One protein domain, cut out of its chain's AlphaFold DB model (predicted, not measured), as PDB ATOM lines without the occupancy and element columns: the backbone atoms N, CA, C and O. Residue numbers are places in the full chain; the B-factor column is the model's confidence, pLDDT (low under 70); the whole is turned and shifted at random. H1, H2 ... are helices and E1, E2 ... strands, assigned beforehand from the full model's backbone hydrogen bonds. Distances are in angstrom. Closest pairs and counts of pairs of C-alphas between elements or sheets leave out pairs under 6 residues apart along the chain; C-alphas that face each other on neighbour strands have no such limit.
ATOM      1  N   ASN A   4       1.563  21.875  40.778       77.56
ATOM      2  CA  ASN A   4       2.992  21.593  40.614       77.56
ATOM      3  C   ASN A   4       3.267  20.803  39.331       77.56
ATOM      4  O   ASN A   4       4.218  21.106  38.620       77.56
ATOM      5  N   ALA A   5       2.402  19.841  38.994       74.25
ATOM      6  CA  ALA A   5       2.537  19.065  37.763       74.25
ATOM      7  C   ALA A   5       2.406  19.967  36.523       74.25
ATOM      8  O   ALA A   5       3.232  19.886  35.621       74.25
ATOM      9  N   ILE A   6       1.433  20.886  36.516       76.12
ATOM     10  CA  ILE A   6       1.209  21.823  35.399       76.12
ATOM     11  C   ILE A   6       2.435  22.727  35.177       76.12
ATOM     12  O   ILE A   6       2.887  22.863  34.043       76.12
ATOM     13  N   SER A   7       3.008  23.281  36.253       75.19
ATOM     14  CA  SER A   7       4.207  24.137  36.193       75.19
ATOM     15  C   SER A   7       5.444  23.399  35.654       75.19
ATOM     16  O   SER A   7       6.238  23.953  34.893       75.19
ATOM     17  N   ILE A   8       5.605  22.117  35.995       81.69
ATOM     18  CA  ILE A   8       6.723  21.301  35.502       81.69
ATOM     19  C   ILE A   8       6.605  21.074  33.991       81.69
ATOM     20  O   ILE A   8       7.567  21.326  33.264       81.69
ATOM     21  N   TYR A   9       5.432  20.660  33.499       79.38
ATOM     22  CA  TYR A   9       5.239  20.423  32.063       79.38
ATOM     23  C   TYR A   9       5.404  21.699  31.233       79.38
ATOM     24  O   TYR A   9       6.037  21.649  30.176       79.38
ATOM     25  N   SER A  10       4.911  22.849  31.714       80.38
ATOM     26  CA  SER A  10       5.109  24.121  31.011       80.38
ATOM     27  C   SER A  10       6.588  24.492  30.906       80.38
ATOM     28  O   SER A  10       7.039  24.890  29.835       80.38
ATOM     29  N   ASN A  11       7.367  24.307  31.974       84.88
ATOM     30  CA  ASN A  11       8.796  24.627  31.964       84.88
ATOM     31  C   ASN A  11       9.599  23.696  31.046       84.88
ATOM     32  O   ASN A  11      10.493  24.162  30.340       84.88
ATOM     33  N   ILE A  12       9.269  22.401  31.009       85.44
ATOM     34  CA  ILE A  12       9.902  21.443  30.088       85.44
ATOM     35  C   ILE A  12       9.635  21.850  28.636       85.44
ATOM     36  O   ILE A  12      10.578  21.963  27.856       85.44
ATOM     37  N   ALA A  13       8.377  22.141  28.291       80.75
ATOM     38  CA  ALA A  13       8.009  22.551  26.938       80.75
ATOM     39  C   ALA A  13       8.681  23.874  26.522       80.75
ATOM     40  O   ALA A  13       9.175  23.993  25.400       80.75
ATOM     41  N   ILE A  14       8.759  24.855  27.430       81.81
ATOM     42  CA  ILE A  14       9.446  26.134  27.190       81.81
ATOM     43  C   ILE A  14      10.945  25.915  26.957       81.81
ATOM     44  O   ILE A  14      11.511  26.491  26.027       81.81
ATOM     45  N   ASN A  15      11.590  25.067  27.758       84.06
ATOM     46  CA  ASN A  15      13.008  24.751  27.590       84.06
ATOM     47  C   ASN A  15      13.276  23.992  26.283       84.06
ATOM     48  O   ASN A  15      14.264  24.265  25.601       84.06
ATOM     49  N   GLU A  16      12.389  23.081  25.885       82.31
ATOM     50  CA  GLU A  16      12.506  22.371  24.609       82.31
ATOM     51  C   GLU A  16      12.333  23.320  23.410       82.31
ATOM     52  O   GLU A  16      13.088  23.257  22.439       82.31
ATOM     53  N   PHE A  17      11.387  24.260  23.485       82.94
ATOM     54  CA  PHE A  17      11.213  25.283  22.451       82.94
ATOM     55  C   PHE A  17      12.414  26.237  22.383       82.94
ATOM     56  O   PHE A  17      12.912  26.527  21.294       82.94
ATOM     57  N   LYS A  18      12.923  26.676  23.541       86.00
ATOM     58  CA  LYS A  18      14.099  27.550  23.635       86.00
ATOM     59  C   LYS A  18      15.345  26.885  23.050       86.00
ATOM     60  O   LYS A  18      16.005  27.474  22.202       86.00
ATOM     61  N   THR A  19      15.613  25.634  23.425       85.44
ATOM     62  CA  THR A  19      16.761  24.877  22.896       85.44
ATOM     63  C   THR A  19      16.658  24.667  21.386       85.44
ATOM     64  O   THR A  19      17.646  24.849  20.677       85.44
ATOM     65  N   LYS A  20      15.466  24.367  20.854       85.31
ATOM     66  CA  LYS A  20      15.238  24.302  19.399       85.31
ATOM     67  C   LYS A  20      15.475  25.651  18.709       85.31
ATOM     68  O   LYS A  20      16.106  25.679  17.654       85.31
ATOM     69  N   GLY A  21      15.022  26.756  19.302       86.19
ATOM     70  CA  GLY A  21      15.271  28.110  18.793       86.19
ATOM     71  C   GLY A  21      16.763  28.452  18.718       86.19
ATOM     72  O   GLY A  21      17.233  28.941  17.688       86.19
ATOM     73  N   ASP A  22      17.519  28.111  19.761       91.19
ATOM     74  CA  ASP A  22      18.970  28.332  19.828       91.19
ATOM     75  C   ASP A  22      19.741  27.484  18.797       91.19
ATOM     76  O   ASP A  22      20.730  27.932  18.207       91.19
ATOM     77  N   LEU A  23      19.273  26.264  18.511       92.25
ATOM     78  CA  LEU A  23      19.849  25.422  17.457       92.25
ATOM     79  C   LEU A  23      19.641  26.029  16.064       92.25
ATOM     80  O   LEU A  23      20.566  26.026  15.248       92.25
ATOM     81  N   ILE A  24      18.452  26.575  15.789       90.00
ATOM     82  CA  ILE A  24      18.137  27.209  14.500       90.00
ATOM     83  C   ILE A  24      18.977  28.475  14.300       90.00
ATOM     84  O   ILE A  24      19.538  28.668  13.221       90.00
ATOM     85  N   SER A  25      19.108  29.321  15.327       91.44
ATOM     86  CA  SER A  25      19.916  30.546  15.242       91.44
ATOM     87  C   SER A  25      21.402  30.236  15.024       91.44
ATOM     88  O   SER A  25      22.061  30.870  14.190       91.44
ATOM     89  N   THR A  26      21.911  29.200  15.696       91.00
ATOM     90  CA  THR A  26      23.278  28.701  15.506       91.00
ATOM     91  C   THR A  26      23.483  28.189  14.084       91.00
ATOM     92  O   THR A  26      24.453  28.566  13.424       91.00
ATOM     93  N   LEU A  27      22.554  27.372  13.576       90.44
ATOM     94  CA  LEU A  27      22.619  26.846  12.215       90.44
ATOM     95  C   LEU A  27      22.598  27.973  11.178       90.44
ATOM     96  O   LEU A  27      23.423  27.975  10.267       90.44
ATOM     97  N   LEU A  28      21.710  28.957  11.331       89.12
ATOM     98  CA  LEU A  28      21.628  30.098  10.418       89.12
ATOM     99  C   LEU A  28      22.926  30.917  10.418       89.12
ATOM    100  O   LEU A  28      23.402  31.320   9.359       89.12
ATOM    101  N   THR A  29      23.527  31.111  11.593       92.00
ATOM    102  CA  THR A  29      24.810  31.812  11.741       92.00
ATOM    103  C   THR A  29      25.967  31.042  11.099       92.00
ATOM    104  O   THR A  29      26.867  31.641  10.512       92.00
ATOM    105  N   LEU A  30      25.957  29.711  11.187       88.81
ATOM    106  CA  LEU A  30      26.943  28.864  10.516       88.81
ATOM    107  C   LEU A  30      26.789  28.927   8.997       88.81
ATOM    108  O   LEU A  30      27.781  29.086   8.291       88.81
ATOM    109  N   VAL A  31      25.555  28.831   8.495       87.31
ATOM    110  CA  VAL A  31      25.266  28.884   7.056       87.31
ATOM    111  C   VAL A  31      25.627  30.252   6.476       87.31
ATOM    112  O   VAL A  31      26.250  30.308   5.418       87.31
ATOM    113  N   SER A  32      25.322  31.348   7.176       91.25
ATOM    114  CA  SER A  32      25.666  32.700   6.712       91.25
ATOM    115  C   SER A  32      27.176  32.940   6.620       91.25
ATOM    116  O   SER A  32      27.622  33.728   5.791       91.25
ATOM    117  N   LYS A  33      27.969  32.217   7.419       92.56
ATOM    118  CA  LYS A  33      29.438  32.268   7.415       92.56
ATOM    119  C   LYS A  33      30.088  31.079   6.707       92.56
ATOM    120  O   LYS A  33      31.304  30.923   6.778       92.56
ATOM    121  N   ALA A  34      29.316  30.231   6.023       88.44
ATOM    122  CA  ALA A  34      29.819  28.969   5.482       88.44
ATOM    123  C   ALA A  34      30.994  29.161   4.510       88.44
ATOM    124  O   ALA A  34      31.960  28.404   4.581       88.44
ATOM    125  N   SER A  35      30.944  30.191   3.655       87.12
ATOM    126  CA  SER A  35      32.035  30.510   2.719       87.12
ATOM    127  C   SER A  35      33.328  30.860   3.458       87.12
ATOM    128  O   SER A  35      34.362  30.243   3.224       87.12
ATOM    129  N   GLU A  36      33.256  31.783   4.420       92.25
ATOM    130  CA  GLU A  36      34.403  32.218   5.227       92.25
ATOM    131  C   GLU A  36      34.996  31.054   6.039       92.25
ATOM    132  O   GLU A  36      36.214  30.867   6.096       92.25
ATOM    133  N   LEU A  37      34.131  30.241   6.655       90.25
ATOM    134  CA  LEU A  37      34.536  29.058   7.415       90.25
ATOM    135  C   LEU A  37      35.221  28.028   6.518       90.25
ATOM    136  O   LEU A  37      36.215  27.427   6.925       90.25
ATOM    137  N   PHE A  38      34.712  27.831   5.300       88.25
ATOM    138  CA  PHE A  38      35.330  26.932   4.339       88.25
ATOM    139  C   PHE A  38      36.688  27.461   3.871       88.25
ATOM    140  O   PHE A  38      37.641  26.691   3.819       88.25
ATOM    141  N   GLU A  39      36.828  28.754   3.589       90.69
ATOM    142  CA  GLU A  39      38.105  29.356   3.186       90.69
ATOM    143  C   GLU A  39      39.182  29.188   4.261       90.69
ATOM    144  O   GLU A  39      40.272  28.686   3.959       90.69
ATOM    145  N   LYS A  40      38.839  29.507   5.516       93.81
ATOM    146  CA  LYS A  40      39.729  29.406   6.684       93.81
ATOM    147  C   LYS A  40      40.011  27.968   7.130       93.81
ATOM    148  O   LYS A  40      40.954  27.750   7.891       93.81
ATOM    149  N   ALA A  41      39.224  26.989   6.683       92.06
ATOM    150  CA  ALA A  41      39.438  25.592   7.038       92.06
ATOM    151  C   ALA A  41      40.776  25.073   6.492       92.06
ATOM    152  O   ALA A  41      41.162  25.330   5.343       92.06
ATOM    153  N   ASN A  42      41.467  24.281   7.309       94.31
ATOM    154  CA  ASN A  42      42.704  23.637   6.888       94.31
ATOM    155  C   ASN A  42      42.432  22.514   5.868       94.31
ATOM    156  O   ASN A  42      41.298  22.072   5.658       94.31
ATOM    157  N   ILE A  43      43.495  22.044   5.212       94.38
ATOM    158  CA  ILE A  43      43.402  21.045   4.138       94.38
ATOM    159  C   ILE A  43      42.744  19.745   4.626       94.38
ATOM    160  O   ILE A  43      41.923  19.172   3.913       94.38
ATOM    161  N   GLU A  44      43.036  19.306   5.849       94.75
ATOM    162  CA  GLU A  44      42.455  18.085   6.416       94.75
ATOM    163  C   GLU A  44      40.954  18.225   6.690       94.75
ATOM    164  O   GLU A  44      40.170  17.326   6.377       94.75
ATOM    165  N   GLN A  45      40.515  19.377   7.196       92.38
ATOM    166  CA  GLN A  45      39.100  19.693   7.391       92.38
ATOM    167  C   GLN A  45      38.354  19.729   6.054       92.38
ATOM    168  O   GLN A  45      37.279  19.132   5.935       92.38
ATOM    169  N   LYS A  46      38.948  20.346   5.027       91.31
ATOM    170  CA  LYS A  46      38.397  20.366   3.663       91.31
ATOM    171  C   LYS A  46      38.280  18.954   3.087       91.31
ATOM    172  O   LYS A  46      37.212  18.572   2.613       91.31
ATOM    173  N   ARG A  47      39.332  18.135   3.201       92.06
ATOM    174  CA  ARG A  47      39.314  16.723   2.774       92.06
ATOM    175  C   ARG A  47      38.247  15.918   3.505       92.06
ATOM    176  O   ARG A  47      37.541  15.132   2.875       92.06
ATOM    177  N   LYS A  48      38.095  16.118   4.818       92.06
ATOM    178  CA  LYS A  48      37.064  15.447   5.620       92.06
ATOM    179  C   LYS A  48      35.659  15.818   5.150       92.06
ATOM    180  O   LYS A  48      34.825  14.926   5.010       92.06
ATOM    181  N   LEU A  49      35.414  17.096   4.860       90.00
ATOM    182  CA  LEU A  49      34.136  17.562   4.325       90.00
ATOM    183  C   LEU A  49      33.844  16.955   2.944       90.00
ATOM    184  O   LEU A  49      32.756  16.424   2.729       90.00
ATOM    185  N   ILE A  50      34.827  16.953   2.039       89.69
ATOM    186  CA  ILE A  50      34.689  16.349   0.705       89.69
ATOM    187  C   ILE A  50      34.387  14.851   0.817       89.69
ATOM    188  O   ILE A  50      33.430  14.384   0.211       89.69
ATOM    189  N   ARG A  51      35.131  14.096   1.636       90.38
ATOM    190  CA  ARG A  51      34.882  12.655   1.849       90.38
ATOM    191  C   ARG A  51      33.518  12.377   2.477       90.38
ATOM    192  O   ARG A  51      32.918  11.342   2.210       90.38
ATOM    193  N   PHE A  52      33.034  13.284   3.323       90.69
ATOM    194  CA  PHE A  52      31.706  13.170   3.917       90.69
ATOM    195  C   PHE A  52      30.594  13.355   2.877       90.69
ATOM    196  O   PHE A  52      29.620  12.599   2.893       90.69
ATOM    197  N   LEU A  53      30.740  14.335   1.981       89.69
ATOM    198  CA  LEU A  53      29.769  14.615   0.920       89.69
ATOM    199  C   LEU A  53      29.834  13.585  -0.213       89.69
ATOM    200  O   LEU A  53      28.792  13.163  -0.706       89.69
ATOM    201  N   PHE A  54      31.037  13.148  -0.584       90.75
ATOM    202  CA  PHE A  54      31.310  12.246  -1.701       90.75
ATOM    203  C   PHE A  54      31.967  10.949  -1.205       90.75
ATOM    204  O   PHE A  54      33.181  10.773  -1.346       90.75
ATOM    205  N   PRO A  55      31.196  10.012  -0.627       89.31
ATOM    206  CA  PRO A  55      31.743   8.777  -0.064       89.31
ATOM    207  C   PRO A  55      32.487   7.904  -1.086       89.31
ATOM    208  O   PRO A  55      33.407   7.186  -0.712       89.31
ATOM    209  N   ASN A  56      32.117   7.989  -2.367       88.75
ATOM    210  CA  ASN A  56      32.660   7.163  -3.447       88.75
ATOM    211  C   ASN A  56      33.468   7.975  -4.473       88.75
ATOM    212  O   ASN A  56      33.479   7.612  -5.643       88.75
ATOM    213  N   LEU A  57      34.096   9.085  -4.065       88.56
ATOM    214  CA  LEU A  57      34.894   9.925  -4.965       88.56
ATOM    215  C   LEU A  57      36.097   9.141  -5.514       88.56
ATOM    216  O   LEU A  57      37.039   8.847  -4.774       88.56
ATOM    217  N   LYS A  58      36.064   8.812  -6.805       85.44
ATOM    218  CA  LYS A  58      37.123   8.095  -7.519       85.44
ATOM    219  C   LYS A  58      37.412   8.778  -8.849       85.44
ATOM    220  O   LYS A  58      36.511   9.286  -9.507       85.44
ATOM    221  N   VAL A  59      38.678   8.785  -9.242       85.12
ATOM    222  CA  VAL A  59      39.106   9.247 -10.565       85.12
ATOM    223  C   VAL A  59      39.419   8.007 -11.394       85.12
ATOM    224  O   VAL A  59      40.325   7.250 -11.044       85.12
ATOM    225  N   THR A  60      38.668   7.802 -12.471       85.62
ATOM    226  CA  THR A  60      38.855   6.704 -13.424       85.62
ATOM    227  C   THR A  60      39.312   7.294 -14.758       85.62
ATOM    228  O   THR A  60      38.503   7.783 -15.550       85.62
ATOM    229  N   GLY A  61      40.626   7.279 -15.007       86.94
ATOM    230  CA  GLY A  61      41.220   7.938 -16.174       86.94
ATOM    231  C   GLY A  61      40.965   9.448 -16.142       86.94
ATOM    232  O   GLY A  61      41.392  10.124 -15.213       86.94
ATOM    233  N   GLU A  62      40.227   9.956 -17.130       87.00
ATOM    234  CA  GLU A  62      39.816  11.369 -17.218       87.00
ATOM    235  C   GLU A  62      38.444  11.654 -16.578       87.00
ATOM    236  O   GLU A  62      38.008  12.804 -16.522       87.00
ATOM    237  N   LYS A  63      37.731  10.624 -16.100       83.44
ATOM    238  CA  LYS A  63      36.377  10.773 -15.547       83.44
ATOM    239  C   LYS A  63      36.394  10.751 -14.023       83.44
ATOM    240  O   LYS A  63      36.976   9.863 -13.404       83.44
ATOM    241  N   LEU A  64      35.702  11.714 -13.414       84.50
ATOM    242  CA  LEU A  64      35.446  11.737 -11.977       84.50
ATOM    243  C   LEU A  64      34.133  11.007 -11.683       84.50
ATOM    244  O   LEU A  64      33.052  11.494 -12.010       84.50
ATOM    245  N   GLU A  65      34.232   9.850 -11.041       87.75
ATOM    246  CA  GLU A  65      33.092   9.073 -10.572       87.75
ATOM    247  C   GLU A  65      32.787   9.442  -9.121       87.75
ATOM    248  O   GLU A  65      33.636   9.332  -8.235       87.75
ATOM    249  N   TYR A  66      31.565   9.906  -8.861       88.56
ATOM    250  CA  TYR A  66      31.135  10.243  -7.511       88.56
ATOM    251  C   TYR A  66      29.628  10.091  -7.333       88.56
ATOM    252  O   TYR A  66      28.838  10.228  -8.261       88.56
ATOM    253  N   SER A  67      29.235   9.862  -6.085       87.69
ATOM    254  CA  SER A  67      27.850   9.911  -5.627       87.69
ATOM    255  C   SER A  67      27.783  10.811  -4.404       87.69
ATOM    256  O   SER A  67      28.625  10.667  -3.513       87.69
ATOM    257  N   LEU A  68      26.794  11.697  -4.331       88.06
ATOM    258  CA  LEU A  68      26.549  12.480  -3.124       88.06
ATOM    259  C   LEU A  68      25.858  11.632  -2.060       88.06
ATOM    260  O   LEU A  68      24.974  10.822  -2.347       88.06
ATOM    261  N   LYS A  69      26.287  11.802  -0.812       90.88
ATOM    262  CA  LYS A  69      25.673  11.152   0.341       90.88
ATOM    263  C   LYS A  69      24.241  11.662   0.512       90.88
ATOM    264  O   LYS A  69      24.015  12.864   0.482       90.88
ATOM    265  N   LYS A  70      23.275  10.780   0.774       86.44
ATOM    266  CA  LYS A  70      21.899  11.199   1.087       86.44
ATOM    267  C   LYS A  70      21.840  11.967   2.418       86.44
ATOM    268  O   LYS A  70      22.539  11.575   3.356       86.44
ATOM    269  N   PRO A  71      21.025  13.031   2.540       87.06
ATOM    270  CA  PRO A  71      20.106  13.588   1.538       87.06
ATOM    271  C   PRO A  71      20.728  14.694   0.657       87.06
ATOM    272  O   PRO A  71      20.008  15.442   0.001       87.06
ATOM    273  N   PHE A  72      22.055  14.862   0.662       83.25
ATOM    274  CA  PHE A  72      22.737  15.922  -0.093       83.25
ATOM    275  C   PHE A  72      22.661  15.722  -1.616       83.25
ATOM    276  O   PHE A  72      22.887  16.667  -2.365       83.25
ATOM    277  N   ASP A  73      22.301  14.527  -2.083       84.75
ATOM    278  CA  ASP A  73      21.964  14.240  -3.480       84.75
ATOM    279  C   ASP A  73      20.766  15.061  -3.976       84.75
ATOM    280  O   ASP A  73      20.752  15.498  -5.128       84.75
ATOM    281  N   LEU A  74      19.802  15.349  -3.097       83.88
ATOM    282  CA  LEU A  74      18.642  16.180  -3.427       83.88
ATOM    283  C   LEU A  74      19.033  17.635  -3.710       83.88
ATOM    284  O   LEU A  74      18.369  18.290  -4.509       83.88
ATOM    285  N   LEU A  75      20.124  18.125  -3.103       75.81
ATOM    286  CA  LEU A  75      20.552  19.521  -3.233       75.81
ATOM    287  C   LEU A  75      20.952  19.891  -4.662       75.81
ATOM    288  O   LEU A  75      20.777  21.027  -5.087       75.81
ATOM    289  N   ILE A  76      21.452  18.922  -5.422       73.25
ATOM    290  CA  ILE A  76      21.944  19.144  -6.783       73.25
ATOM    291  C   ILE A  76      20.800  19.442  -7.760       73.25
ATOM    292  O   ILE A  76      20.991  20.155  -8.743       73.25
ATOM    293  N   ASN A  77      19.616  18.894  -7.485       69.06
ATOM    294  CA  ASN A  77      18.438  19.034  -8.335       69.06
ATOM    295  C   ASN A  77      17.570  20.237  -7.939       69.06
ATOM    296  O   ASN A  77      16.498  20.424  -8.514       69.06
ATOM    297  N   LEU A  78      18.001  21.065  -6.973       70.12
ATOM    298  CA  LEU A  78      17.287  22.305  -6.686       70.12
ATOM    299  C   LEU A  78      17.426  23.273  -7.871       70.12
ATOM    300  O   LEU A  78      18.551  23.552  -8.294       70.12
ATOM    301  N   PRO A  79      16.319  23.882  -8.336       65.38
ATOM    302  CA  PRO A  79      16.350  24.891  -9.396       65.38
ATOM    303  C   PRO A  79      17.338  26.035  -9.122       65.38
ATOM    304  O   PRO A  79      17.954  26.564 -10.041       65.38
ATOM    305  N   LEU A  80      17.546  26.382  -7.846       62.06
ATOM    306  CA  LEU A  80      18.497  27.410  -7.418       62.06
ATOM    307  C   LEU A  80      19.968  27.008  -7.655       62.06
ATOM    308  O   LEU A  80      20.783  27.858  -8.008       62.06
ATOM    309  N   CYS A  81      20.306  25.724  -7.507       59.09
ATOM    310  CA  CYS A  81      21.663  25.209  -7.716       59.09
ATOM    311  C   CYS A  81      22.023  25.066  -9.202       59.09
ATOM    312  O   CYS A  81      23.207  25.027  -9.533       59.09
ATOM    313  N   LEU A  82      21.036  25.068 -10.109       57.88
ATOM    314  CA  LEU A  82      21.284  25.137 -11.555       57.88
ATOM    315  C   LEU A  82      21.982  26.447 -11.948       57.88
ATOM    316  O   LEU A  82      22.821  26.433 -12.843       57.88
ATOM    317  N   LYS A  83      21.724  27.550 -11.230       57.78
ATOM    318  CA  LYS A  83      22.415  28.835 -11.441       57.78
ATOM    319  C   LYS A  83      23.905  28.774 -11.084       57.78
ATOM    320  O   LYS A  83      24.677  29.564 -11.601       57.78
ATOM    321  N   TRP A  84      24.310  27.861 -10.199       57.78
ATOM    322  CA  TRP A  84      25.714  27.680  -9.801       57.78
ATOM    323  C   TRP A  84      26.473  26.728 -10.734       57.78
ATOM    324  O   TRP A  84      27.687  26.598 -10.615       57.78
TER     325      TRP A  84
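What this domain is: This is residues 4 to 84 of the 86 residues of an uncharacterized protein of Alphaproteobacteria bacterium (UniProt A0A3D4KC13). One long, straight helix, H1, sticks out as a free arm from a small, loose head, and this arm makes most of the length. In the head, H2 and H3 fold back beside each other, a small hairpin of E1 and E2 follows, and H4 and H5 end the printed part, the pieces forming an open C with few contacts. The printed part has 81 residues, with five named helices and two named strands in the order H1, H2, H3, E1, E2, H4, H5; the class is mostly helix, and the two-stranded sheet, E1 - E2, is antiparallel. The whole is extended, with a radius of gyration of the C-alphas of 19.8 A and spans of 70 by 27 by 25 A.

Where its parts are: H1, residues 4 to 32, begins at C-alpha 4 (2.992, 21.593, 40.614) and is 42.3 A long. H2 holds residues 34 to 40, and H3, residues 43 to 53, is 15.4 A long. E1 is residues 58 to 60 and E2 residues 63 to 65. H4 is residues 74 to 77; H5, residues 79 to 84, ends at C-alpha 84 (25.714, 27.680, -9.801).

How they stand to each other: H1 and H2 meet only through their link. H2 and H3 are close but not clearly touching, the closest C-alphas, of Phe 38 and Lys 46, being 7.3 A apart. They run opposite ways at a shallow tilt of 34.5 degrees, only just short of steep. In the hairpin of E1 and E2, N 58 and O 65 are within hydrogen-bond range at 2.9 A, and N 60 and O 63 at 2.8 A. H4 and H5 are close but not clearly touching, with C-alphas 75 and 81 closest at 7.3 A. H1 and H3 are apart. In H1, H2 and H3 every O i to N i+4 pair is within hydrogen-bond range; H4 is too short for one, and H5 has 0 of 2 but 3 of 3 O i to N i+3 pairs.

The domain as a whole: The C-alphas of Asn 4 and Gly 61, the two farthest apart, are 69.8 A from each other. The printed part has no cut and no long link. The mean pLDDT of the printed part is 84.6; residue 77 and residues 79 to 84 are under 70.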